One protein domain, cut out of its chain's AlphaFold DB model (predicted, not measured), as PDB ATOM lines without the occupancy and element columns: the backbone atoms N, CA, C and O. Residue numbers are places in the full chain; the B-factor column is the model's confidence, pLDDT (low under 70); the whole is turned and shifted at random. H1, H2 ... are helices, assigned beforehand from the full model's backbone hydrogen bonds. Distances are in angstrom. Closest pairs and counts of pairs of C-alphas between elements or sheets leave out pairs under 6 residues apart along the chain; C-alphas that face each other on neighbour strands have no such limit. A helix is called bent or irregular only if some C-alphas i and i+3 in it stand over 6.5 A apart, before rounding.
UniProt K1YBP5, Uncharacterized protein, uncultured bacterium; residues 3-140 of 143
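This is residues 3 to 140 of the 143 residues of an uncharacterized protein of uncultured bacterium (UniProt K1YBP5). A body of crossed helices is built round H2, with H4 and H5 packed on it and H8 on another side of it, and H7 packs crosswise on H8 without reaching H2. The long helix H1 stands at one end of the body and packs on it at H5, while the small H6 sits on H7, and H3 joins H4, H8 and H9. You are looking at 138 residues with nine named helices, H1 to H9 in chain order, and no named strand: the class is all helix. The whole is compact, with a radius of gyration of the C-alphas of 14.5 A and spans of 42 by 31 by 28 A.

Start at H1, residues 3 to 24, which has a kink of 25 degrees near residue 18 and is only just irregular, with C-alphas 20 and 23 6.6 A apart. Its residues 11 to 18 alone touch H5, residues 76 to 79; the closest C-alphas are those of Ala 15 and Ala 78, 5.6 A. Residues 36 to 41 of H2, residues 27 to 41, touch H5 too, closest at C-alphas 37 and 76, 4.4 A. H2 touches H4, residues 66 to 74, at a steep tilt of 56 degrees, the same way, with the C-alphas of Gly 40 and Ile 73 closest at 4.3 A. H4 touches H3, residues 50 to 60, about perpendicular at 82 degrees, closest at C-alphas 66 and 53, 6.5 A. H2 and H3 are near each other. On H8, residues 123 to 135, look for H7, residues 100 to 113: they touch at a steep tilt of 50 degrees, opposite ways, with C-alphas 107 and 127 closest at 5.1 A. H2, with residue 35 alone, only just touches H8, with 3 pairs of C-alphas within 8 A, closest Ile 35 and Ile 130 at 7.2 A. H6, residues 85 to 89, touches H7, closest at C-alphas 89 and 106, 5.6 A. H9, residues 137 to 140, only just touches H3, with 3 pairs within 8 A, closest C-alphas 140 and 52 at 5.4 A. Every O i to N i+4 pair is within hydrogen-bond range in H2, H3, H6, H7 and H8; H1 has 16 of 18, H4 has 2 of 5 beside 4 of 6 O i to N i+3 pairs, and H5 and H9 are too short for an i+4 pair.

Find C-alpha 3 at (-41.510, -0.047, -25.084); from there H1 runs 32.3 A to C-alpha 24. H2 begins at (-23.278, 22.668, -45.304) and is 21.0 A long, H7 is 20.0 A, H8 18.1 A, H3 15.1 A and H4 13.7 A. H9 ends at C-alpha 140, (-45.934, 28.356, -39.213).

The C-alphas farthest apart are those of Phe 3 and Val 101, 43.8 A. The printed part has no cut and no long link. Check the B-factor column for pLDDT under 70 at residues 3 to 16, 19, 22, 43 to 47, 93 to 97 and 140.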
ATOM      1  N   PHE A   3     -41.508  -0.949 -23.918       38.25
ATOM      2  CA  PHE A   3     -41.510  -0.047 -25.084       38.25
ATOM      3  C   PHE A   3     -40.702   1.248 -24.859       38.25
ATOM      4  O   PHE A   3     -39.943   1.681 -25.722       38.25
ATOM      5  N   LEU A   4     -40.781   1.825 -23.653       38.12
ATOM      6  CA  LEU A   4     -40.070   3.060 -23.285       38.12
ATOM      7  C   LEU A   4     -38.548   2.872 -23.147       38.12
ATOM      8  O   LEU A   4     -37.795   3.823 -23.349       38.12
ATOM      9  N   SER A   5     -38.090   1.657 -22.824       44.44
ATOM     10  CA  SER A   5     -36.659   1.351 -22.687       44.44
ATOM     11  C   SER A   5     -35.978   1.222 -24.054       44.44
ATOM     12  O   SER A   5     -34.938   1.836 -24.294       44.44
ATOM     13  N   ASN A   6     -36.628   0.535 -25.001       39.12
ATOM     14  CA  ASN A   6     -36.136   0.406 -26.376       39.12
ATOM     15  C   ASN A   6     -36.067   1.756 -27.106       39.12
ATOM     16  O   ASN A   6     -35.144   1.983 -27.882       39.12
ATOM     17  N   MET A   7     -36.987   2.680 -26.810       46.12
ATOM     18  CA  MET A   7     -36.989   4.016 -27.411       46.12
ATOM     19  C   MET A   7     -35.824   4.886 -26.914       46.12
ATOM     20  O   MET A   7     -35.212   5.598 -27.699       46.12
ATOM     21  N   LYS A   8     -35.442   4.807 -25.632       47.88
ATOM     22  CA  LYS A   8     -34.261   5.535 -25.124       47.88
ATOM     23  C   LYS A   8     -32.952   4.998 -25.712       47.88
ATOM     24  O   LYS A   8     -32.037   5.775 -25.980       47.88
ATOM     25  N   LEU A   9     -32.873   3.685 -25.927       49.91
ATOM     26  CA  LEU A   9     -31.678   3.031 -26.455       49.91
ATOM     27  C   LEU A   9     -31.412   3.415 -27.922       49.91
ATOM     28  O   LEU A   9     -30.285   3.767 -28.271       49.91
ATOM     29  N   THR A  10     -32.449   3.420 -28.767       54.22
ATOM     30  CA  THR A  10     -32.336   3.829 -30.179       54.22
ATOM     31  C   THR A  10     -32.048   5.322 -30.327       54.22
ATOM     32  O   THR A  10     -31.234   5.701 -31.167       54.22
ATOM     33  N   PHE A  11     -32.634   6.166 -29.470       59.41
ATOM     34  CA  PHE A  11     -32.364   7.606 -29.441       59.41
ATOM     35  C   PHE A  11     -30.899   7.926 -29.111       59.41
ATOM     36  O   PHE A  11     -30.293   8.759 -29.784       59.41
ATOM     37  N   ASN A  12     -30.308   7.241 -28.128       61.44
ATOM     38  CA  ASN A  12     -28.899   7.437 -27.773       61.44
ATOM     39  C   ASN A  12     -27.952   6.956 -28.881       61.44
ATOM     40  O   ASN A  12     -26.968   7.629 -29.184       61.44
ATOM     41  N   PHE A  13     -28.262   5.829 -29.526       64.56
ATOM     42  CA  PHE A  13     -27.448   5.320 -30.630       64.56
ATOM     43  C   PHE A  13     -27.508   6.239 -31.855       64.56
ATOM     44  O   PHE A  13     -26.488   6.512 -32.483       64.56
ATOM     45  N   PHE A  14     -28.689   6.776 -32.169       65.69
ATOM     46  CA  PHE A  14     -28.852   7.694 -33.290       65.69
ATOM     47  C   PHE A  14     -28.207   9.057 -33.019       65.69
ATOM     48  O   PHE A  14     -27.588   9.617 -33.914       65.69
ATOM     49  N   ALA A  15     -28.269   9.570 -31.786       65.31
ATOM     50  CA  ALA A  15     -27.551  10.786 -31.404       65.31
ATOM     51  C   ALA A  15     -26.030  10.618 -31.565       65.31
ATOM     52  O   ALA A  15     -25.363  11.494 -32.114       65.31
ATOM     53  N   LEU A  16     -25.488   9.463 -31.162       68.94
ATOM     54  CA  LEU A  16     -24.084   9.117 -31.394       68.94
ATOM     55  C   LEU A  16     -23.766   9.009 -32.888       68.94
ATOM     56  O   LEU A  16     -22.764   9.564 -33.330       68.94
ATOM     57  N   PHE A  17     -24.633   8.362 -33.670       70.81
ATOM     58  CA  PHE A  17     -24.481   8.235 -35.120       70.81
ATOM     59  C   PHE A  17     -24.491   9.596 -35.824       70.81
ATOM     60  O   PHE A  17     -23.586   9.884 -36.603       70.81
ATOM     61  N   ILE A  18     -25.452  10.467 -35.509       71.31
ATOM     62  CA  ILE A  18     -25.502  11.833 -36.034       71.31
ATOM     63  C   ILE A  18     -24.241  12.605 -35.636       71.31
ATOM     64  O   ILE A  18     -23.689  13.321 -36.460       71.31
ATOM     65  N   ASN A  19     -23.752  12.469 -34.404       67.75
ATOM     66  CA  ASN A  19     -22.550  13.185 -33.973       67.75
ATOM     67  C   ASN A  19     -21.286  12.673 -34.700       67.75
ATOM     68  O   ASN A  19     -20.389  13.454 -35.022       67.75
ATOM     69  N   LEU A  20     -21.231  11.372 -35.013       70.75
ATOM     70  CA  LEU A  20     -20.132  10.761 -35.766       70.75
ATOM     71  C   LEU A  20     -20.165  11.149 -37.253       70.75
ATOM     72  O   LEU A  20     -19.144  11.540 -37.816       70.75
ATOM     73  N   VAL A  21     -21.338  11.057 -37.881       70.50
ATOM     74  CA  VAL A  21     -21.534  11.260 -39.327       70.50
ATOM     75  C   VAL A  21     -21.726  12.736 -39.676       70.50
ATOM     76  O   VAL A  21     -21.347  13.179 -40.758       70.50
ATOM     77  N   GLY A  22     -22.241  13.531 -38.740       68.94
ATOM     78  CA  GLY A  22     -22.585  14.938 -38.923       68.94
ATOM     79  C   GLY A  22     -21.407  15.823 -39.314       68.94
ATOM     80  O   GLY A  22     -21.599  16.845 -39.970       68.94
ATOM     81  N   LYS A  23     -20.171  15.407 -39.002       74.62
ATOM     82  CA  LYS A  23     -18.955  16.101 -39.453       74.62
ATOM     83  C   LYS A  23     -18.789  16.086 -40.975       74.62
ATOM     84  O   LYS A  23     -18.256  17.052 -41.514       74.62
ATOM     85  N   SER A  24     -19.287  15.050 -41.649       83.31
ATOM     86  CA  SER A  24     -19.145  14.847 -43.096       83.31
ATOM     87  C   SER A  24     -20.331  15.366 -43.909       83.31
ATOM     88  O   SER A  24     -20.318  15.268 -45.135       83.31
ATOM     89  N   PHE A  25     -21.372  15.898 -43.263       86.94
ATOM     90  CA  PHE A  25     -22.513  16.425 -44.000       86.94
ATOM     91  C   PHE A  25     -22.166  17.717 -44.749       86.94
ATOM     92  O   PHE A  25     -21.505  18.593 -44.180       86.94
ATOM     93  N   PRO A  26     -22.663  17.878 -45.991       91.56
ATOM     94  CA  PRO A  26     -22.605  19.151 -46.694       91.56
ATOM     95  C   PRO A  26     -23.245  20.268 -45.865       91.56
ATOM     96  O   PRO A  26     -24.218  20.038 -45.142       91.56
ATOM     97  N   GLU A  27     -22.754  21.496 -46.020       92.75
ATOM     98  CA  GLU A  27     -23.278  22.668 -45.304       92.75
ATOM     99  C   GLU A  27     -24.785  22.841 -45.493       92.75
ATOM    100  O   GLU A  27     -25.512  23.086 -44.534       92.75
ATOM    101  N   ARG A  28     -25.280  22.596 -46.712       93.12
ATOM    102  CA  ARG A  28     -26.714  22.621 -47.014       93.12
ATOM    103  C   ARG A  28     -27.516  21.644 -46.151       93.12
ATOM    104  O   ARG A  28     -28.607  21.980 -45.700       93.12
ATOM    105  N   THR A  29     -26.987  20.446 -45.912       92.06
ATOM    106  CA  THR A  29     -27.641  19.435 -45.072       92.06
ATOM    107  C   THR A  29     -27.607  19.845 -43.606       92.06
ATOM    108  O   THR A  29     -28.615  19.721 -42.924       92.06
ATOM    109  N   LYS A  30     -26.490  20.394 -43.120       93.88
ATOM    110  CA  LYS A  30     -26.402  20.930 -41.752       93.88
ATOM    111  C   LYS A  30     -27.395  22.070 -41.529       93.88
ATOM    112  O   LYS A  30     -28.115  22.046 -40.538       93.88
ATOM    113  N   ARG A  31     -27.509  22.991 -42.493       95.88
ATOM    114  CA  ARG A  31     -28.513  24.063 -42.507       95.88
ATOM    115  C   ARG A  31     -29.932  23.525 -42.441       95.88
ATOM    116  O   ARG A  31     -30.695  23.927 -41.569       95.88
ATOM    117  N   LEU A  32     -30.266  22.581 -43.322       94.56
ATOM    118  CA  LEU A  32     -31.552  21.885 -43.302       94.56
ATOM    119  C   LEU A  32     -31.833  21.320 -41.905       94.56
ATOM    120  O   LEU A  32     -32.866  21.647 -41.329       94.56
ATOM    121  N   VAL A  33     -30.912  20.522 -41.354       93.44
ATOM    122  CA  VAL A  33     -31.085  19.846 -40.060       93.44
ATOM    123  C   VAL A  33     -31.218  20.848 -38.915       93.44
ATOM    124  O   VAL A  33     -32.116  20.682 -38.094       93.44
ATOM    125  N   LEU A  34     -30.389  21.898 -38.860       94.62
ATOM    126  CA  LEU A  34     -30.477  22.917 -37.812       94.62
ATOM    127  C   LEU A  34     -31.867  23.558 -37.813       94.62
ATOM    128  O   LEU A  34     -32.577  23.470 -36.814       94.62
ATOM    129  N   ILE A  35     -32.276  24.134 -38.945       94.69
ATOM    130  CA  ILE A  35     -33.522  24.900 -39.046       94.69
ATOM    131  C   ILE A  35     -34.735  24.019 -38.755       94.69
ATOM    132  O   ILE A  35     -35.569  24.362 -37.924       94.69
ATOM    133  N   THR A  36     -34.812  22.846 -39.371       92.00
ATOM    134  CA  THR A  36     -35.954  21.938 -39.185       92.00
ATOM    135  C   THR A  36     -36.003  21.333 -37.781       92.00
ATOM    136  O   THR A  36     -37.086  21.178 -37.220       92.00
ATOM    137  N   SER A  37     -34.853  21.059 -37.158       92.00
ATOM    138  CA  SER A  37     -34.817  20.606 -35.764       92.00
ATOM    139  C   SER A  37     -35.273  21.692 -34.785       92.00
ATOM    140  O   SER A  37     -35.976  21.357 -33.835       92.00
ATOM    141  N   LEU A  38     -34.946  22.969 -35.024       91.50
ATOM    142  CA  LEU A  38     -35.453  24.091 -34.221       91.50
ATOM    143  C   LEU A  38     -36.972  24.197 -34.326       91.50
ATOM    144  O   LEU A  38     -37.640  24.374 -33.311       91.50
ATOM    145  N   VAL A  39     -37.526  24.002 -35.529       89.81
ATOM    146  CA  VAL A  39     -38.982  23.968 -35.706       89.81
ATOM    147  C   VAL A  39     -39.611  22.845 -34.885       89.81
ATOM    148  O   VAL A  39     -40.582  23.074 -34.167       89.81
ATOM    149  N   GLY A  40     -39.010  21.653 -34.911       87.19
ATOM    150  CA  GLY A  40     -39.431  20.538 -34.061       87.19
ATOM    151  C   GLY A  40     -39.293  20.801 -32.557       87.19
ATOM    152  O   GLY A  40     -39.960  20.137 -31.772       87.19
ATOM    153  N   SER A  41     -38.467  21.768 -32.138       86.75
ATOM    154  CA  SER A  41     -38.347  22.157 -30.728       86.75
ATOM    155  C   SER A  41     -39.475  23.078 -30.267       86.75
ATOM    156  O   SER A  41     -39.702  23.167 -29.068       86.75
ATOM    157  N   PHE A  42     -40.181  23.775 -31.161       79.44
ATOM    158  CA  PHE A  42     -41.163  24.794 -30.767       79.44
ATOM    159  C   PHE A  42     -42.486  24.249 -30.212       79.44
ATOM    160  O   PHE A  42     -43.276  25.028 -29.682       79.44
ATOM    161  N   GLY A  43     -42.749  22.944 -30.295       65.00
ATOM    162  CA  GLY A  43     -43.979  22.360 -29.764       65.00
ATOM    163  C   GLY A  43     -43.775  20.943 -29.248       65.00
ATOM    164  O   GLY A  43     -43.166  20.118 -29.918       65.00
ATOM    165  N   ASP A  44     -44.350  20.642 -28.083       55.06
ATOM    166  CA  ASP A  44     -44.261  19.317 -27.452       55.06
ATOM    167  C   ASP A  44     -45.042  18.214 -28.200       55.06
ATOM    168  O   ASP A  44     -44.963  17.038 -27.842       55.06
ATOM    169  N   SER A  45     -45.810  18.552 -29.243       50.44
ATOM    170  CA  SER A  45     -46.707  17.590 -29.902       50.44
ATOM    171  C   SER A  45     -47.205  17.986 -31.296       50.44
ATOM    172  O   SER A  45     -48.093  17.321 -31.836       50.44
ATOM    173  N   VAL A  46     -46.668  19.045 -31.909       53.19
ATOM    174  CA  VAL A  46     -47.213  19.528 -33.183       53.19
ATOM    175  C   VAL A  46     -46.757  18.593 -34.297       53.19
ATOM    176  O   VAL A  46     -45.607  18.620 -34.734       53.19
ATOM    177  N   LYS A  47     -47.678  17.749 -34.773       65.19
ATOM    178  CA  LYS A  47     -47.589  17.211 -36.129       65.19
ATOM    179  C   LYS A  47     -47.565  18.415 -37.061       65.19
ATOM    180  O   LYS A  47     -48.600  19.025 -37.298       65.19
ATOM    181  N   ILE A  48     -46.374  18.776 -37.518       75.62
ATOM    182  CA  ILE A  48     -46.206  19.806 -38.534       75.62
ATOM    183  C   ILE A  48     -46.853  19.257 -39.797       75.62
ATOM    184  O   ILE A  48     -46.452  18.201 -40.292       75.62
ATOM    185  N   ASP A  49     -47.914  19.915 -40.248       82.00
ATOM    186  CA  ASP A  49     -48.625  19.510 -41.448       82.00
ATOM    187  C   ASP A  49     -47.798  19.809 -42.707       82.00
ATOM    188  O   ASP A  49     -46.809  20.551 -42.696       82.00
ATOM    189  N   ALA A  50     -48.195  19.188 -43.815       85.31
ATOM    190  CA  ALA A  50     -47.510  19.367 -45.089       85.31
ATOM    191  C   ALA A  50     -47.537  20.834 -45.553       85.31
ATOM    192  O   ALA A  50     -46.579  21.303 -46.157       85.31
ATOM    193  N   GLU A  51     -48.595  21.584 -45.227       86.56
ATOM    194  CA  GLU A  51     -48.700  23.000 -45.582       86.56
ATOM    195  C   GLU A  51     -47.647  23.851 -44.858       86.56
ATOM    196  O   GLU A  51     -46.985  24.690 -45.477       86.56
ATOM    197  N   THR A  52     -47.438  23.617 -43.563       84.56
ATOM    198  CA  THR A  52     -46.411  24.303 -42.776       84.56
ATOM    199  C   THR A  52     -45.014  23.944 -43.267       84.56
ATOM    200  O   THR A  52     -44.172  24.835 -43.399       84.56
ATOM    201  N   LEU A  53     -44.763  22.674 -43.608       88.25
ATOM    202  CA  LEU A  53     -43.501  22.254 -44.230       88.25
ATOM    203  C   LEU A  53     -43.274  22.966 -45.567       88.25
ATOM    204  O   LEU A  53     -42.203  23.536 -45.785       88.25
ATOM    205  N   HIS A  54     -44.286  23.006 -46.430       89.88
ATOM    206  CA  HIS A  54     -44.216  23.703 -47.709       89.88
ATOM    207  C   HIS A  54     -43.880  25.190 -47.527       89.88
ATOM    208  O   HIS A  54     -42.954  25.709 -48.159       89.88
ATOM    209  N   LYS A  55     -44.572  25.877 -46.609       89.19
ATOM    210  CA  LYS A  55     -44.307  27.288 -46.272       89.19
ATOM    211  C   LYS A  55     -42.889  27.489 -45.741       89.19
ATOM    212  O   LYS A  55     -42.194  28.393 -46.205       89.19
ATOM    213  N   LEU A  56     -42.441  26.638 -44.818       89.94
ATOM    214  CA  LEU A  56     -41.087  26.680 -44.267       89.94
ATOM    215  C   LEU A  56     -40.040  26.546 -45.375       89.94
ATOM    216  O   LEU A  56     -39.115  27.354 -45.453       89.94
ATOM    217  N   ASN A  57     -40.203  25.569 -46.267       92.75
ATOM    218  CA  ASN A  57     -39.268  25.349 -47.360       92.75
ATOM    219  C   ASN A  57     -39.283  26.492 -48.381       92.75
ATOM    220  O   ASN A  57     -38.231  26.861 -48.893       92.75
ATOM    221  N   LYS A  58     -40.446  27.097 -48.642       91.75
ATOM    222  CA  LYS A  58     -40.568  28.267 -49.520       91.75
ATOM    223  C   LYS A  58     -39.845  29.492 -48.957       91.75
ATOM    224  O   LYS A  58     -39.186  30.201 -49.710       91.75
ATOM    225  N   ILE A  59     -39.943  29.730 -47.648       91.62
ATOM    226  CA  ILE A  59     -39.295  30.870 -46.981       91.62
ATOM    227  C   ILE A  59     -37.787  30.639 -46.856       91.62
ATOM    228  O   ILE A  59     -36.992  31.529 -47.153       91.62
ATOM    229  N   MET A  60     -37.388  29.440 -46.433       92.12
ATOM    230  CA  MET A  60     -36.007  29.148 -46.048       92.12
ATOM    231  C   MET A  60     -35.182  28.479 -47.158       92.12
ATOM    232  O   MET A  60     -33.963  28.389 -47.027       92.12
ATOM    233  N   SER A  61     -35.799  28.018 -48.251       92.56
ATOM    234  CA  SER A  61     -35.145  27.314 -49.372       92.56
ATOM    235  C   SER A  61     -34.245  26.155 -48.917       92.56
ATOM    236  O   SER A  61     -33.051  26.107 -49.222       92.56
ATOM    237  N   LEU A  62     -34.791  25.226 -48.127       90.38
ATOM    238  CA  LEU A  62     -34.004  24.205 -47.429       90.38
ATOM    239  C   LEU A  62     -33.670  23.007 -48.335       90.38
ATOM    240  O   LEU A  62     -32.502  22.646 -48.515       90.38
ATOM    241  N   CYS A  63     -34.678  22.406 -48.960       90.38
ATOM    242  CA  CYS A  63     -34.558  21.147 -49.697       90.38
ATOM    243  C   CYS A  63     -35.434  21.112 -50.954       90.38
ATOM    244  O   CYS A  63     -36.420  21.834 -51.063       90.38
ATOM    245  N   SER A  64     -35.097  20.233 -51.898       87.25
ATOM    246  CA  SER A  64     -35.928  19.998 -53.090       87.25
ATOM    247  C   SER A  64     -37.168  19.154 -52.790       87.25
ATOM    248  O   SER A  64     -38.160  19.251 -53.501       87.25
ATOM    249  N   THR A  65     -37.116  18.330 -51.741       87.06
ATOM    250  CA  THR A  65     -38.200  17.423 -51.351       87.06
ATOM    251  C   THR A  65     -38.530  17.633 -49.884       87.06
ATOM    252  O   THR A  65     -37.665  17.469 -49.027       87.06
ATOM    253  N   GLU A  66     -39.779  17.977 -49.589       85.75
ATOM    254  CA  GLU A  66     -40.199  18.393 -48.245       85.75
ATOM    255  C   GLU A  66     -40.121  17.282 -47.198       85.75
ATOM    256  O   GLU A  66     -39.840  17.555 -46.032       85.75
ATOM    257  N   SER A  67     -40.249  16.021 -47.616       85.69
ATOM    258  CA  SER A  67     -40.089  14.855 -46.738       85.69
ATOM    259  C   SER A  67     -38.710  14.784 -46.071       85.69
ATOM    260  O   SER A  67     -38.572  14.197 -44.998       85.69
ATOM    261  N   ALA A  68     -37.687  15.435 -46.643       87.69
ATOM    262  CA  ALA A  68     -36.358  15.523 -46.040       87.69
ATOM    263  C   ALA A  68     -36.346  16.317 -44.718       87.69
ATOM    264  O   ALA A  68     -35.438  16.134 -43.907       87.69
ATOM    265  N   MET A  69     -37.342  17.179 -44.481       88.69
ATOM    266  CA  MET A  69     -37.467  17.968 -43.251       88.69
ATOM    267  C   MET A  69     -38.061  17.169 -42.086       88.69
ATOM    268  O   MET A  69     -37.784  17.484 -40.929       88.69
ATOM    269  N   GLU A  70     -38.847  16.124 -42.363       88.19
ATOM    270  CA  GLU A  70     -39.577  15.384 -41.327       88.19
ATOM    271  C   GLU A  70     -38.652  14.714 -40.313       88.19
ATOM    272  O   GLU A  70     -38.926  14.709 -39.111       88.19
ATOM    273  N   LEU A  71     -37.560  14.120 -40.795       87.62
ATOM    274  CA  LEU A  71     -36.661  13.354 -39.945       87.62
ATOM    275  C   LEU A  71     -35.975  14.253 -38.897       87.62
ATOM    276  O   LEU A  71     -36.096  13.947 -37.709       87.62
ATOM    277  N   PRO A  72     -35.322  15.375 -39.261       88.94
ATOM    278  CA  PRO A  72     -34.784  16.309 -38.273       88.94
ATOM    279  C   PRO A  72     -35.821  16.876 -37.295       88.94
ATOM    280  O   PRO A  72     -35.501  17.044 -36.120       88.94
ATOM    281  N   ILE A  73     -37.057  17.137 -37.745       89.12
ATOM    282  CA  ILE A  73     -38.152  17.602 -36.876       89.12
ATOM    283  C   ILE A  73     -38.422  16.565 -35.785       89.12
ATOM    284  O   ILE A  73     -38.379  16.877 -34.595       89.12
ATOM    285  N   ARG A  74     -38.626  15.301 -36.176       86.25
ATOM    286  CA  ARG A  74     -38.899  14.196 -35.238       86.25
ATOM    287  C   ARG A  74     -37.717  13.901 -34.317       86.25
ATOM    288  O   ARG A  74     -37.904  13.417 -33.203       86.25
ATOM    289  N   LEU A  75     -36.504  14.186 -34.778       86.38
ATOM    290  CA  LEU A  75     -35.266  13.973 -34.035       86.38
ATOM    291  C   LEU A  75     -34.770  15.209 -33.292       86.38
ATOM    292  O   LEU A  75     -33.687  15.154 -32.711       86.38
ATOM    293  N   SER A  76     -35.551  16.289 -33.257       89.06
ATOM    294  CA  SER A  76     -35.179  17.537 -32.595       89.06
ATOM    295  C   SER A  76     -34.635  17.292 -31.185       89.06
ATOM    296  O   SER A  76     -33.496  17.640 -30.877       89.06
ATOM    297  N   ARG A  77     -35.366  16.530 -30.363       87.06
ATOM    298  CA  ARG A  77     -34.923  16.183 -29.007       87.06
ATOM    299  C   ARG A  77     -33.574  15.456 -28.970       87.06
ATOM    300  O   ARG A  77     -32.796  15.695 -28.058       87.06
ATOM    301  N   ALA A  78     -33.277  14.578 -29.928       85.56
ATOM    302  CA  ALA A  78     -31.991  13.874 -29.985       85.56
ATOM    303  C   ALA A  78     -30.851  14.818 -30.392       85.56
ATOM    304  O   ALA A  78     -29.797  14.825 -29.764       85.56
ATOM    305  N   ILE A  79     -31.088  15.637 -31.419       88.25
ATOM    306  CA  ILE A  79     -30.137  16.627 -31.942       88.25
ATOM    307  C   ILE A  79     -29.724  17.610 -30.841       88.25
ATOM    308  O   ILE A  79     -28.543  17.931 -30.702       88.25
ATOM    309  N   TRP A  80     -30.686  18.027 -30.020       89.19
ATOM    310  CA  TRP A  80     -30.491  18.969 -28.924       89.19
ATOM    311  C   TRP A  80     -30.187  18.300 -27.574       89.19
ATOM    312  O   TRP A  80     -30.301  18.944 -26.535       89.19
ATOM    313  N   ASN A  81     -29.769  17.027 -27.554       87.56
ATOM    314  CA  ASN A  81     -29.384  16.283 -26.340       87.56
ATOM    315  C   ASN A  81     -30.446  16.291 -25.225       87.56
ATOM    316  O   ASN A  81     -30.134  16.380 -24.041       87.56
ATOM    317  N   GLY A  82     -31.716  16.213 -25.599       84.88
ATOM    318  CA  GLY A  82     -32.833  16.180 -24.666       84.88
ATOM    319  C   GLY A  82     -33.291  17.545 -24.162       84.88
ATOM    320  O   GLY A  82     -34.266  17.556 -23.411       84.88
ATOM    321  N   LYS A  83     -32.644  18.646 -24.576       86.94
ATOM    322  CA  LYS A  83     -33.030  20.007 -24.192       86.94
ATOM    323  C   LYS A  83     -34.464  20.323 -24.611       86.94
ATOM    324  O   LYS A  83     -34.919  19.954 -25.695       86.94
ATOM    325  N   THR A  84     -35.146  21.038 -23.736       86.69
ATOM    326  CA  THR A  84     -36.445  21.669 -23.959       86.69
ATOM    327  C   THR A  84     -36.307  22.908 -24.842       86.69
ATOM    328  O   THR A  84     -35.220  23.469 -24.984       86.69
ATOM    329  N   SER A  85     -37.423  23.385 -25.397       84.81
ATOM    330  CA  SER A  85     -37.476  24.664 -26.119       84.81
ATOM    331  C   SER A  85     -36.886  25.806 -25.290       84.81
ATOM    332  O   SER A  85     -36.013  26.529 -25.760       84.81
ATOM    333  N   TYR A  86     -37.279  25.907 -24.020       86.62
ATOM    334  CA  TYR A  86     -36.761  26.924 -23.109       86.62
ATOM    335  C   TYR A  86     -35.233  26.879 -22.988       86.62
ATOM    336  O   TYR A  86     -34.590  27.921 -23.010       86.62
ATOM    337  N   GLU A  87     -34.624  25.694 -22.918       89.00
ATOM    338  CA  GLU A  87     -33.164  25.552 -22.824       89.00
ATOM    339  C   GLU A  87     -32.437  25.851 -24.144       89.00
ATOM    340  O   GLU A  87     -31.288  26.303 -24.125       89.00
ATOM    341  N   ILE A  88     -33.082  25.586 -25.285       88.62
ATOM    342  CA  ILE A  88     -32.534  25.847 -26.627       88.62
ATOM    343  C   ILE A  88     -32.577  27.340 -26.945       88.62
ATOM    344  O   ILE A  88     -31.604  27.882 -27.457       88.62
ATOM    345  N   PHE A  89     -33.681  28.009 -26.621       88.19
ATOM    346  CA  PHE A  89     -33.898  29.415 -26.960       88.19
ATOM    347  C   PHE A  89     -33.539  30.378 -25.820       88.19
ATOM    348  O   PHE A  89     -33.437  31.578 -26.059       88.19
ATOM    349  N   ASN A  90     -33.341  29.860 -24.601       87.06
ATOM    350  CA  ASN A  90     -33.159  30.632 -23.364       87.06
ATOM    351  C   ASN A  90     -34.239  31.702 -23.169       87.06
ATOM    352  O   ASN A  90     -33.983  32.827 -22.741       87.06
ATOM    353  N   ASP A  91     -35.460  31.352 -23.555       81.50
ATOM    354  CA  ASP A  91     -36.561  32.288 -23.638       81.50
ATOM    355  C   ASP A  91     -37.891  31.542 -23.508       81.50
ATOM    356  O   ASP A  91     -38.047  30.399 -23.951       81.50
ATOM    357  N   LYS A  92     -38.859  32.188 -22.855       71.12
ATOM    358  CA  LYS A  92     -40.236  31.701 -22.817       71.12
ATOM    359  C   LYS A  92     -40.964  32.287 -24.016       71.12
ATOM    360  O   LYS A  92     -41.234  33.484 -24.014       71.12
ATOM    361  N   PHE A  93     -41.354  31.449 -24.974       67.75
ATOM    362  CA  PHE A  93     -42.276  31.823 -26.053       67.75
ATOM    363  C   PHE A  93     -43.658  32.139 -25.461       67.75
ATOM    364  O   PHE A  93     -44.571  31.322 -25.490       67.75
ATOM    365  N   THR A  94     -43.792  33.302 -24.834       61.53
ATOM    366  CA  THR A  94     -45.055  33.880 -24.380       61.53
ATOM    367  C   THR A  94     -45.730  34.555 -25.569       61.53
ATOM    368  O   THR A  94     -45.032  35.131 -26.399       61.53
ATOM    369  N   ASP A  95     -47.065  34.543 -25.632       56.12
ATOM    370  CA  ASP A  95     -47.885  35.055 -26.755       56.12
ATOM    371  C   ASP A  95     -47.713  36.554 -27.098       56.12
ATOM    372  O   ASP A  95     -48.359  37.082 -28.000       56.12
ATOM    373  N   SER A  96     -46.813  37.255 -26.412       58.75
ATOM    374  CA  SER A  96     -46.297  38.558 -26.824       58.75
ATOM    375  C   SER A  96     -45.537  38.448 -28.150       58.75
ATOM    376  O   SER A  96     -44.612  37.639 -28.266       58.75
ATOM    377  N   THR A  97     -45.869  39.306 -29.112       67.31
ATOM    378  CA  THR A  97     -45.115  39.502 -30.356       67.31
ATOM    379  C   THR A  97     -43.612  39.603 -30.083       67.31
ATOM    380  O   THR A  97     -43.170  40.369 -29.227       67.31
ATOM    381  N   MET A  98     -42.812  38.804 -30.795       80.00
ATOM    382  CA  MET A  98     -41.358  38.901 -30.712       80.00
ATOM    383  C   MET A  98     -40.893  40.159 -31.444       80.00
ATOM    384  O   MET A  98     -41.064  40.268 -32.657       80.00
ATOM    385  N   ASP A  99     -40.310  41.112 -30.717       87.44
ATOM    386  CA  ASP A  99     -39.623  42.238 -31.345       87.44
ATOM    387  C   ASP A  99     -38.274  41.804 -31.953       87.44
ATOM    388  O   ASP A  99     -37.711  40.756 -31.615       87.44
ATOM    389  N   GLY A 100     -37.736  42.624 -32.860       88.00
ATOM    390  CA  GLY A 100     -36.484  42.317 -33.558       88.00
ATOM    391  C   GLY A 100     -35.264  42.191 -32.635       88.00
ATOM    392  O   GLY A 100     -34.345  41.433 -32.936       88.00
ATOM    393  N   VAL A 101     -35.254  42.880 -31.487       90.31
ATOM    394  CA  VAL A 101     -34.144  42.820 -30.521       90.31
ATOM    395  C   VAL A 101     -34.140  41.470 -29.806       90.31
ATOM    396  O   VAL A 101     -33.085  40.854 -29.637       90.31
ATOM    397  N   ARG A 102     -35.320  40.982 -29.415       89.56
ATOM    398  CA  ARG A 102     -35.505  39.662 -28.812       89.56
ATOM    399  C   ARG A 102     -35.155  38.554 -29.799       89.56
ATOM    400  O   ARG A 102     -34.413  37.650 -29.424       89.56
ATOM    401  N   ILE A 103     -35.617  38.655 -31.048       92.31
ATOM    402  CA  ILE A 103     -35.301  37.691 -32.116       92.31
ATOM    403  C   ILE A 103     -33.788  37.553 -32.285       92.31
ATOM    404  O   ILE A 103     -33.265  36.441 -32.215       92.31
ATOM    405  N   LYS A 104     -33.083  38.679 -32.422       94.44
ATOM    406  CA  LYS A 104     -31.626  38.693 -32.568       94.44
ATOM    407  C   LYS A 104     -30.914  38.043 -31.381       94.44
ATOM    408  O   LYS A 104     -30.046  37.196 -31.571       94.44
ATOM    409  N   ARG A 105     -31.323  38.371 -30.152       94.25
ATOM    410  CA  ARG A 105     -30.738  37.785 -28.933       94.25
ATOM    411  C   ARG A 105     -30.920  36.267 -28.878       94.25
ATOM    412  O   ARG A 105     -29.981  35.554 -28.528       94.25
ATOM    413  N   ILE A 106     -32.114  35.774 -29.210       93.25
ATOM    414  CA  ILE A 106     -32.391  34.332 -29.260       93.25
ATOM    415  C   ILE A 106     -31.534  33.682 -30.353       93.25
ATOM    416  O   ILE A 106     -30.924  32.645 -30.106       93.25
ATOM    417  N   ALA A 107     -31.439  34.297 -31.532       95.31
ATOM    418  CA  ALA A 107     -30.641  33.780 -32.640       95.31
ATOM    419  C   ALA A 107     -29.150  33.661 -32.289       95.31
ATOM    420  O   ALA A 107     -28.549  32.609 -32.511       95.31
ATOM    421  N   GLU A 108     -28.566  34.692 -31.673       95.88
ATOM    422  CA  GLU A 108     -27.184  34.677 -31.177       95.88
ATOM    423  C   GLU A 108     -26.972  33.586 -30.116       95.88
ATOM    424  O   GLU A 108     -25.997  32.830 -30.178       95.88
ATOM    425  N   TYR A 109     -27.911  33.441 -29.174       95.06
ATOM    426  CA  TYR A 109     -27.842  32.395 -28.153       95.06
ATOM    427  C   TYR A 109     -27.900  30.988 -28.766       95.06
ATOM    428  O   TYR A 109     -27.048  30.149 -28.459       95.06
ATOM    429  N   VAL A 110     -28.848  30.727 -29.667       94.62
ATOM    430  CA  VAL A 110     -28.977  29.434 -30.356       94.62
ATOM    431  C   VAL A 110     -27.710  29.126 -31.156       94.62
ATOM    432  O   VAL A 110     -27.156  28.035 -31.023       94.62
ATOM    433  N   ALA A 111     -27.191  30.091 -31.923       95.25
ATOM    434  CA  ALA A 111     -25.954  29.925 -32.687       95.25
ATOM    435  C   ALA A 111     -24.739  29.620 -31.787       95.25
ATOM    436  O   ALA A 111     -23.849  28.869 -32.183       95.25
ATOM    437  N   SER A 112     -24.709  30.149 -30.559       93.94
ATOM    438  CA  SER A 112     -23.634  29.878 -29.592       93.94
ATOM    439  C   SER A 112     -23.762  28.531 -28.866       93.94
ATOM    440  O   SER A 112     -22.762  27.981 -28.401       93.94
ATOM    441  N   THR A 113     -24.976  27.977 -28.771       91.38
ATOM    442  CA  THR A 113     -25.273  26.763 -27.988       91.38
ATOM    443  C   THR A 113     -25.618  25.536 -28.830       91.38
ATOM    444  O   THR A 113     -25.780  24.440 -28.276       91.38
ATOM    445  N   MET A 114     -25.708  25.692 -30.154       91.50
ATOM    446  CA  MET A 114     -25.951  24.594 -31.085       91.50
ATOM    447  C   MET A 114     -24.831  23.540 -31.051       91.50
ATOM    448  O   MET A 114     -23.667  23.844 -30.762       91.50
ATOM    449  N   PRO A 115     -25.141  22.277 -31.391       90.75
ATOM    450  CA  PRO A 115     -24.119  21.257 -31.573       90.75
ATOM    451  C   PRO A 115     -23.081  21.678 -32.624       90.75
ATOM    452  O   PRO A 115     -23.429  22.016 -33.751       90.75
ATOM    453  N   LYS A 116     -21.784  21.586 -32.299       90.19
ATOM    454  CA  LYS A 116     -20.693  22.022 -33.198       90.19
ATOM    455  C   LYS A 116     -20.719  21.360 -34.582       90.19
ATOM    456  O   LYS A 116     -20.281  21.964 -35.554       90.19
ATOM    457  N   TRP A 117     -21.222  20.129 -34.682       90.50
ATOM    458  CA  TRP A 117     -21.331  19.411 -35.955       90.50
ATOM    459  C   TRP A 117     -22.426  19.981 -36.878       90.50
ATOM    460  O   TRP A 117     -22.378  19.722 -38.078       90.50
ATOM    461  N   LEU A 118     -23.362  20.783 -36.351       91.38
ATOM    462  CA  LEU A 118     -24.366  21.526 -37.121       91.38
ATOM    463  C   LEU A 118     -23.889  22.892 -37.600       91.38
ATOM    464  O   LEU A 118     -24.608  23.529 -38.360       91.38
ATOM    465  N   CYS A 119     -22.698  23.339 -37.206       92.75
ATOM    466  CA  CYS A 119     -22.155  24.594 -37.702       92.75
ATOM    467  C   CYS A 119     -21.963  24.522 -39.228       92.75
ATOM    468  O   CYS A 119     -21.265  23.630 -39.731       92.75
ATOM    469  N   TYR A 120     -22.614  25.437 -39.948       92.31
ATOM    470  CA  TYR A 120     -22.505  25.616 -41.392       92.31
ATOM    471  C   TYR A 120     -22.190  27.085 -41.681       92.31
ATOM    472  O   TYR A 120     -22.920  27.969 -41.246       92.31
ATOM    473  N   GLY A 121     -21.102  27.358 -42.396       91.25
ATOM    474  CA  GLY A 121     -20.671  28.734 -42.645       91.25
ATOM    475  C   GLY A 121     -20.284  29.518 -41.382       91.25
ATOM    476  O   GLY A 121     -19.875  28.957 -40.363       91.25
ATOM    477  N   ASP A 122     -20.363  30.843 -41.487       94.06
ATOM    478  CA  ASP A 122     -20.018  31.766 -40.408       94.06
ATOM    479  C   ASP A 122     -21.189  32.020 -39.441       94.06
ATOM    480  O   ASP A 122     -22.360  31.759 -39.725       94.06
ATOM    481  N   ALA A 123     -20.865  32.559 -38.263       94.56
ATOM    482  CA  ALA A 123     -21.866  32.850 -37.238       94.56
ATOM    483  C   ALA A 123     -22.943  33.832 -37.732       94.56
ATOM    484  O   ALA A 123     -24.108  33.684 -37.377       94.56
ATOM    485  N   ALA A 124     -22.574  34.802 -38.574       96.00
ATOM    486  CA  ALA A 124     -23.502  35.795 -39.106       96.00
ATOM    487  C   ALA A 124     -24.580  35.157 -39.999       96.00
ATOM    488  O   ALA A 124     -25.756  35.505 -39.887       96.00
ATOM    489  N   THR A 125     -24.200  34.193 -40.839       96.00
ATOM    490  CA  THR A 125     -25.120  33.442 -41.701       96.00
ATOM    491  C   THR A 125     -26.107  32.633 -40.869       96.00
ATOM    492  O   THR A 125     -27.313  32.698 -41.105       96.00
ATOM    493  N   ILE A 126     -25.609  31.920 -39.857       96.88
ATOM    494  CA  ILE A 126     -26.441  31.092 -38.976       96.88
ATOM    495  C   ILE A 126     -27.422  31.960 -38.184       96.88
ATOM    496  O   ILE A 126     -28.612  31.655 -38.138       96.88
ATOM    497  N   VAL A 127     -26.942  33.061 -37.597       97.06
ATOM    498  CA  VAL A 127     -27.790  34.012 -36.866       97.06
ATOM    499  C   VAL A 127     -28.886  34.544 -37.781       97.06
ATOM    500  O   VAL A 127     -30.054  34.461 -37.417       97.06
ATOM    501  N   LYS A 128     -28.549  34.988 -38.995       96.81
ATOM    502  CA  LYS A 128     -29.528  35.505 -39.958       96.81
ATOM    503  C   LYS A 128     -30.597  34.473 -40.336       96.81
ATOM    504  O   LYS A 128     -31.772  34.823 -40.424       96.81
ATOM    505  N   ASP A 129     -30.217  33.214 -40.543       96.50
ATOM    506  CA  ASP A 129     -31.181  32.144 -40.822       96.50
ATOM    507  C   ASP A 129     -32.128  31.905 -39.632       96.50
ATOM    508  O   ASP A 129     -33.330  31.707 -39.822       96.50
ATOM    509  N   ILE A 130     -31.614  31.939 -38.398       95.50
ATOM    510  CA  ILE A 130     -32.435  31.767 -37.192       95.50
ATOM    511  C   ILE A 130     -33.343  32.987 -36.978       95.50
ATOM    512  O   ILE A 130     -34.516  32.817 -36.648       95.50
ATOM    513  N   GLU A 131     -32.854  34.205 -37.214       95.12
ATOM    514  CA  GLU A 131     -33.674  35.421 -37.183       95.12
ATOM    515  C   GLU A 131     -34.823  35.334 -38.192       95.12
ATOM    516  O   GLU A 131     -35.974  35.599 -37.843       95.12
ATOM    517  N   GLN A 132     -34.534  34.903 -39.425       94.56
ATOM    518  CA  GLN A 132     -35.549  34.704 -40.456       94.56
ATOM    519  C   GLN A 132     -36.580  33.652 -40.027       94.56
ATOM    520  O   GLN A 132     -37.779  33.864 -40.219       94.56
ATOM    521  N   LEU A 133     -36.141  32.549 -39.418       92.44
ATOM    522  CA  LEU A 133     -37.039  31.526 -38.889       92.44
ATOM    523  C   LEU A 133     -37.983  32.098 -37.821       92.44
ATOM    524  O   LEU A 133     -39.197  31.923 -37.913       92.44
ATOM    525  N   LEU A 134     -37.430  32.797 -36.828       90.31
ATOM    526  CA  LEU A 134     -38.178  33.353 -35.698       90.31
ATOM    527  C   LEU A 134     -39.139  34.468 -36.132       90.31
ATOM    528  O   LEU A 134     -40.280  34.508 -35.678       90.31
ATOM    529  N   ALA A 135     -38.723  35.330 -37.062       89.94
ATOM    530  CA  ALA A 135     -39.563  36.399 -37.603       89.94
ATOM    531  C   ALA A 135     -40.791  35.872 -38.365       89.94
ATOM    532  O   ALA A 135     -41.817  36.546 -38.421       89.94
ATOM    533  N   ASN A 136     -40.706  34.665 -38.933       87.94
ATOM    534  CA  ASN A 136     -41.802  34.030 -39.671       87.94
ATOM    535  C   ASN A 136     -42.567  32.995 -38.831       87.94
ATOM    536  O   ASN A 136     -43.433  32.290 -39.347       87.94
ATOM    537  N   MET A 137     -42.285  32.901 -37.532       80.94
ATOM    538  CA  MET A 137     -42.793  31.820 -36.693       80.94
ATOM    539  C   MET A 137     -44.322  31.799 -36.568       80.94
ATOM    540  O   MET A 137     -44.929  30.729 -36.550       80.94
ATOM    541  N   SER A 138     -44.969  32.968 -36.541       73.81
ATOM    542  CA  SER A 138     -46.434  33.073 -36.544       73.81
ATOM    543  C   SER A 138     -47.070  32.519 -37.818       73.81
ATOM    544  O   SER A 138     -48.203  32.055 -37.779       73.81
ATOM    545  N   SER A 139     -46.346  32.527 -38.938       71.06
ATOM    546  CA  SER A 139     -46.809  31.988 -40.220       71.06
ATOM    547  C   SER A 139     -46.732  30.458 -40.295       71.06
ATOM    548  O   SER A 139     -47.258  29.879 -41.246       71.06
ATOM    549  N   PHE A 140     -46.084  29.812 -39.315       67.31
ATOM    550  CA  PHE A 140     -45.934  28.356 -39.213       67.31
ATOM    551  C   PHE A 140     -46.875  27.707 -38.190       67.31
ATOM    552  O   PHE A 140     -46.858  26.487 -38.047       67.31
TER     553      PHE A 140